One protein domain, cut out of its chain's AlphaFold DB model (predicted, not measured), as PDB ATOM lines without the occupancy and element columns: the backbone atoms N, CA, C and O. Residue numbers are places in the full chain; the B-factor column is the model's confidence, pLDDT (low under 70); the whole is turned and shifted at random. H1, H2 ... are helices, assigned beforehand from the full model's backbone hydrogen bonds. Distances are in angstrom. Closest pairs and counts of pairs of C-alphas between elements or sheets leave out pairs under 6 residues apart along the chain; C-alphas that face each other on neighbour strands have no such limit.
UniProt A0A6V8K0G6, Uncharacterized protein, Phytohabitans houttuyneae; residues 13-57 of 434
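AT A GLANCE: This is residues 13 to 57 of the 434 residues of an uncharacterized protein of Phytohabitans houttuyneae (UniProt A0A6V8K0G6). Helices H1 and H4 run side by side and nearly the same way along the longest axis, and H2 stands across the end where both of them finish. Short H3 sits over the gap between H1 and H4, packed on H2, and the link of residues 39 to 44 leads from it to the far end, where H4 begins. The printed part has 45 residues with four named helices, in the order H1, H2, H3, H4, and no named strand; the class is all helix. It is compact, with a radius of gyration of the C-alphas of 9.4 A, and rounded, spanning 23 by 19 by 17 A.

HOW THE PARTS SIT: H1, residues 14 to 22, and H2, residues 24 to 32, only just touch, with 3 pairs of C-alphas within 8 A, and only at the corner by their tight link. Their closest C-alphas, of Leu 20 and Ala 27, are 5.4 A apart. They run opposite ways at a steep tilt of 69 degrees, only just short of about perpendicular. H3, residues 34 to 38, touches H2; the closest C-alphas, of Leu 30 and Ala 37, are 5.2 A apart. H1 and H3 are only just apart, at 8.2 A between closest C-alphas. H4, residues 45 to 56, touches H2 with residues 55 to 56 alone, about perpendicular at 73 degrees; the closest C-alphas, of Ala 31 and Val 55, are 6.5 A apart. H4 and H1 are near each other, with 6 pairs of C-alphas within 10 A, as are H4 and H3. In H2, H3 and H4 every O i to N i+4 pair is within hydrogen-bond range; in H1, 4 of 5 are.

IN THESE COORDINATES: H1 begins at C-alpha 14, (245.572, 260.075, 399.927), and is 12.1 A long. H2 measures 12.4 A and H3 5.9 A. H4, 16.5 A, ends at C-alpha 56, (254.395, 269.865, 412.835).

THE WHOLE: The two farthest C-alphas, of Ala 25 and Asp 46, are 23.9 A apart. The printed part has no cut and no long link. The mean pLDDT of the printed part is 87.9, and residues 56 to 57 are under 70.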
ATOM      1  N   PHE A  13     242.811 263.385 400.292       91.81
ATOM      2  CA  PHE A  13     243.716 263.132 401.422       91.81
ATOM      3  C   PHE A  13     244.848 262.153 401.066       91.81
ATOM      4  O   PHE A  13     246.017 262.486 401.253       91.81
ATOM      5  N   ASP A  14     244.547 261.007 400.437       89.69
ATOM      6  CA  ASP A  14     245.572 260.075 399.927       89.69
ATOM      7  C   ASP A  14     246.526 260.785 398.949       89.69
ATOM      8  O   ASP A  14     247.741 260.587 398.981       89.69
ATOM      9  N   ALA A  15     245.980 261.661 398.096       91.62
ATOM     10  CA  ALA A  15     246.731 262.457 397.125       91.62
ATOM     11  C   ALA A  15     247.512 263.642 397.743       91.62
ATOM     12  O   ALA A  15     248.330 264.270 397.051       91.62
ATOM     13  N   VAL A  16     247.281 263.957 399.023       92.94
ATOM     14  CA  VAL A  16     248.159 264.797 399.852       92.94
ATOM     15  C   VAL A  16     249.233 263.937 400.515       92.94
ATOM     16  O   VAL A  16     250.397 264.314 400.431       92.94
ATOM     17  N   LEU A  17     248.898 262.780 401.096       92.44
ATOM     18  CA  LEU A  17     249.862 261.901 401.778       92.44
ATOM     19  C   LEU A  17     250.923 261.325 400.830       92.44
ATOM     20  O   LEU A  17     252.117 261.458 401.098       92.44
ATOM     21  N   GLU A  18     250.522 260.766 399.681       92.62
ATOM     22  CA  GLU A  18     251.460 260.306 398.640       92.62
ATOM     23  C   GLU A  18     252.409 261.443 398.239       92.62
ATOM     24  O   GLU A  18     253.614 261.250 398.060       92.62
ATOM     25  N   ARG A  19     251.877 262.664 398.139       92.62
ATOM     26  CA  ARG A  19     252.649 263.846 397.771       92.62
ATOM     27  C   ARG A  19     253.565 264.332 398.896       92.62
ATOM     28  O   ARG A  19     254.672 264.763 398.598       92.62
ATOM     29  N   LEU A  20     253.145 264.253 400.154       92.56
ATOM     30  CA  LEU A  20     253.953 264.624 401.316       92.56
ATOM     31  C   LEU A  20     255.216 263.753 401.402       92.56
ATOM     32  O   LEU A  20     256.302 264.271 401.645       92.56
ATOM     33  N   VAL A  21     255.083 262.458 401.093       91.81
ATOM     34  CA  VAL A  21     256.196 261.494 401.052       91.81
ATOM     35  C   VAL A  21     257.073 261.637 399.793       91.81
ATOM     36  O   VAL A  21     258.273 261.378 399.855       91.81
ATOM     37  N   THR A  22     256.519 262.044 398.641       93.62
ATOM     38  CA  THR A  22     257.246 262.031 397.343       93.62
ATOM     39  C   THR A  22     257.710 263.394 396.809       93.62
ATOM     40  O   THR A  22     258.554 263.438 395.913       93.62
ATOM     41  N   ASP A  23     257.195 264.513 397.326       93.56
ATOM     42  CA  ASP A  23     257.445 265.874 396.833       93.56
ATOM     43  C   ASP A  23     257.906 266.773 397.997       93.56
ATOM     44  O   ASP A  23     257.126 267.499 398.609       93.56
ATOM     45  N   GLN A  24     259.211 266.750 398.298       88.19
ATOM     46  CA  GLN A  24     259.816 267.555 399.374       88.19
ATOM     47  C   GLN A  24     259.549 269.069 399.217       88.19
ATOM     48  O   GLN A  24     259.484 269.801 400.204       88.19
ATOM     49  N   ALA A  25     259.349 269.554 397.985       90.38
ATOM     50  CA  ALA A  25     258.983 270.947 397.734       90.38
ATOM     51  C   ALA A  25     257.518 271.243 398.104       90.38
ATOM     52  O   ALA A  25     257.200 272.372 398.478       90.38
ATOM     53  N   PHE A  26     256.629 270.247 398.046       93.25
ATOM     54  CA  PHE A  26     255.283 270.335 398.610       93.25
ATOM     55  C   PHE A  26     255.298 270.286 400.138       93.25
ATOM     56  O   PHE A  26     254.621 271.111 400.738       93.25
ATOM     57  N   ALA A  27     256.111 269.426 400.763       90.19
ATOM     58  CA  ALA A  27     256.284 269.419 402.221       90.19
ATOM     59  C   ALA A  27     256.745 270.798 402.744       90.19
ATOM     60  O   ALA A  27     256.116 271.383 403.625       90.19
ATOM     61  N   ALA A  28     257.771 271.384 402.115       88.44
ATOM     62  CA  ALA A  28     258.254 272.725 402.448       88.44
ATOM     63  C   ALA A  28     257.213 273.835 402.187       88.44
ATOM     64  O   ALA A  28     257.157 274.814 402.929       88.44
ATOM     65  N   ALA A  29     256.373 273.701 401.154       90.75
ATOM     66  CA  ALA A  29     255.283 274.645 400.894       90.75
ATOM     67  C   ALA A  29     254.139 274.517 401.916       90.75
ATOM     68  O   ALA A  29     253.583 275.529 402.332       90.75
ATOM     69  N   LEU A  30     253.820 273.292 402.341       91.12
ATOM     70  CA  LEU A  30     252.788 272.974 403.329       91.12
ATOM     71  C   LEU A  30     253.164 273.489 404.727       91.12
ATOM     72  O   LEU A  30     252.305 274.024 405.421       91.12
ATOM     73  N   ALA A  31     254.447 273.432 405.094       88.56
ATOM     74  CA  ALA A  31     254.967 274.051 406.316       88.56
ATOM     75  C   ALA A  31     255.013 275.597 406.260       88.56
ATOM     76  O   ALA A  31     254.929 276.253 407.296       88.56
ATOM     77  N   ALA A  32     255.154 276.195 405.068       90.69
ATOM     78  CA  ALA A  32     255.280 277.648 404.901       90.69
ATOM     79  C   ALA A  32     253.934 278.386 404.752       90.69
ATOM     80  O   ALA A  32     253.779 279.490 405.274       90.69
ATOM     81  N   ASP A  33     252.977 277.803 404.027       93.50
ATOM     82  CA  ASP A  33     251.605 278.303 403.875       93.50
ATOM     83  C   ASP A  33     250.660 277.115 403.591       93.50
ATOM     84  O   ASP A  33     250.414 276.773 402.425       93.50
ATOM     85  N   PRO A  34     250.118 276.457 404.637       89.69
ATOM     86  CA  PRO A  34     249.255 275.296 404.452       89.69
ATOM     87  C   PRO A  34     247.949 275.648 403.735       89.69
ATOM     88  O   PRO A  34     247.435 274.838 402.963       89.69
ATOM     89  N   ALA A  35     247.438 276.872 403.902       89.44
ATOM     90  CA  ALA A  35     246.230 277.316 403.218       89.44
ATOM     91  C   ALA A  35     246.449 277.415 401.699       89.44
ATOM     92  O   ALA A  35     245.603 276.961 400.929       89.44
ATOM     93  N   ALA A  36     247.591 277.947 401.249       90.38
ATOM     94  CA  ALA A  36     247.944 277.980 399.829       90.38
ATOM     95  C   ALA A  36     248.333 276.598 399.274       90.38
ATOM     96  O   ALA A  36     248.000 276.293 398.125       90.38
ATOM     97  N   ALA A  37     249.006 275.756 400.065       92.81
ATOM     98  CA  ALA A  37     249.393 274.404 399.657       92.81
ATOM     99  C   ALA A  37     248.180 273.473 399.465       92.81
ATOM    100  O   ALA A  37     248.143 272.703 398.500       92.81
ATOM    101  N   LEU A  38     247.175 273.574 400.345       93.94
ATOM    102  CA  LEU A  38     245.977 272.727 400.338       93.94
ATOM    103  C   LEU A  38     244.813 273.289 399.501       93.94
ATOM    104  O   LEU A  38     243.867 272.556 399.229       93.94
ATOM    105  N   ALA A  39     244.887 274.529 398.996       91.62
ATOM    106  CA  ALA A  39     243.812 275.207 398.243       91.62
ATOM    107  C   ALA A  39     243.283 274.484 396.977       91.62
ATOM    108  O   ALA A  39     242.306 274.938 396.373       91.62
ATOM    109  N   GLY A  40     243.933 273.404 396.533       90.12
ATOM    110  CA  GLY A  40     243.495 272.557 395.418       90.12
ATOM    111  C   GLY A  40     242.787 271.254 395.812       90.12
ATOM    112  O   GLY A  40     242.318 270.562 394.914       90.12
ATOM    113  N   TYR A  41     242.723 270.924 397.105       91.94
ATOM    114  CA  TYR A  41     242.258 269.641 397.637       91.94
ATOM    115  C   TYR A  41     240.959 269.813 398.441       91.94
ATOM    116  O   TYR A  41     240.742 270.845 399.078       91.94
ATOM    117  N   ARG A  42     240.081 268.807 398.420       91.94
ATOM    118  CA  ARG A  42     238.896 268.720 399.284       91.94
ATOM    119  C   ARG A  42     239.206 267.834 400.479       91.94
ATOM    120  O   ARG A  42     239.140 266.617 400.366       91.94
ATOM    121  N   LEU A  43     239.518 268.484 401.590       90.94
ATOM    122  CA  LEU A  43     239.769 267.850 402.875       90.94
ATOM    123  C   LEU A  43     238.673 268.264 403.858       90.94
ATOM    124  O   LEU A  43     238.261 269.431 403.854       90.94
ATOM    125  N   ASP A  44     238.215 267.330 404.682       91.38
ATOM    126  CA  ASP A  44     237.362 267.630 405.833       91.38
ATOM    127  C   ASP A  44     238.207 268.193 407.006       91.38
ATOM    128  O   ASP A  44     239.433 268.044 407.012       91.38
ATOM    129  N   PRO A  45     237.611 268.896 407.993       86.06
ATOM    130  CA  PRO A  45     238.373 269.596 409.037       86.06
ATOM    131  C   PRO A  45     239.333 268.681 409.813       86.06
ATOM    132  O   PRO A  45     240.495 269.029 410.012       86.06
ATOM    133  N   ASP A  46     238.857 267.490 410.163       84.06
ATOM    134  CA  ASP A  46     239.582 266.458 410.902       84.06
ATOM    135  C   ASP A  46     240.830 265.971 410.124       84.06
ATOM    136  O   ASP A  46     241.882 265.711 410.709       84.06
ATOM    137  N   GLU A  47     240.755 265.914 408.788       90.50
ATOM    138  CA  GLU A  47     241.881 265.557 407.911       90.50
ATOM    139  C   GLU A  47     242.947 266.664 407.867       90.50
ATOM    140  O   GLU A  47     244.144 266.379 407.775       90.50
ATOM    141  N   ILE A  48     242.534 267.933 407.965       86.94
ATOM    142  CA  ILE A  48     243.447 269.084 408.031       86.94
ATOM    143  C   ILE A  48     244.190 269.094 409.375       86.94
ATOM    144  O   ILE A  48     245.397 269.336 409.395       86.94
ATOM    145  N   GLU A  49     243.517 268.778 410.486       82.44
ATOM    146  CA  GLU A  49     244.171 268.641 411.797       82.44
ATOM    147  C   GLU A  49     245.173 267.471 411.824       82.44
ATOM    148  O   GLU A  49     246.293 267.634 412.316       82.44
ATOM    149  N   LEU A  50     244.840 266.330 411.206       85.31
ATOM    150  CA  LEU A  50     245.767 265.200 411.040       85.31
ATOM    151  C   LEU A  50     247.009 265.566 410.206       85.31
ATOM    152  O   LEU A  50     248.127 265.211 410.582       85.31
ATOM    153  N   LEU A  51     246.843 266.314 409.109       86.38
ATOM    154  CA  LEU A  51     247.969 266.792 408.298       86.38
ATOM    155  C   LEU A  51     248.836 267.810 409.049       86.38
ATOM    156  O   LEU A  51     250.060 267.755 408.952       86.38
ATOM    157  N   HIS A  52     248.233 268.715 409.823       80.50
ATOM    158  CA  HIS A  52     248.985 269.652 410.661       80.50
ATOM    159  C   HIS A  52     249.784 268.933 411.757       80.50
ATOM    160  O   HIS A  52     250.919 269.324 412.017       80.50
ATOM    161  N   SER A  53     249.243 267.860 412.342       78.50
ATOM    162  CA  SER A  53     249.970 267.000 413.284       78.50
ATOM    163  C   SER A  53     251.216 266.373 412.639       78.50
ATOM    164  O   SER A  53     252.320 266.499 413.165       78.50
ATOM    165  N   GLN A  54     251.076 265.789 411.443       76.69
ATOM    166  CA  GLN A  54     252.196 265.156 410.729       76.69
ATOM    167  C   GLN A  54     253.258 266.151 410.229       76.69
ATOM    168  O   GLN A  54     254.438 265.814 410.200       76.69
ATOM    169  N   VAL A  55     252.866 267.368 409.841       75.31
ATOM    170  CA  VAL A  55     253.787 268.403 409.320       75.31
ATOM    171  C   VAL A  55     254.412 269.249 410.440       75.31
ATOM    172  O   VAL A  55     255.468 269.845 410.240       75.31
ATOM    173  N   GLY A  56     253.803 269.276 411.629       63.69
ATOM    174  CA  GLY A  56     254.395 269.865 412.835       63.69
ATOM    175  C   GLY A  56     255.615 269.096 413.360       63.69
ATOM    176  O   GLY A  56     256.430 269.674 414.077       63.69
ATOM    177  N   GLY A  57     255.771 267.826 412.965       55.78
ATOM    178  CA  GLY A  57     256.943 266.991 413.234       55.78
ATOM    179  C   GLY A  57     258.176 267.415 412.431       55.78
ATOM    180  O   GLY A  57     258.520 266.776 411.446       55.78
TER     181      GLY A  57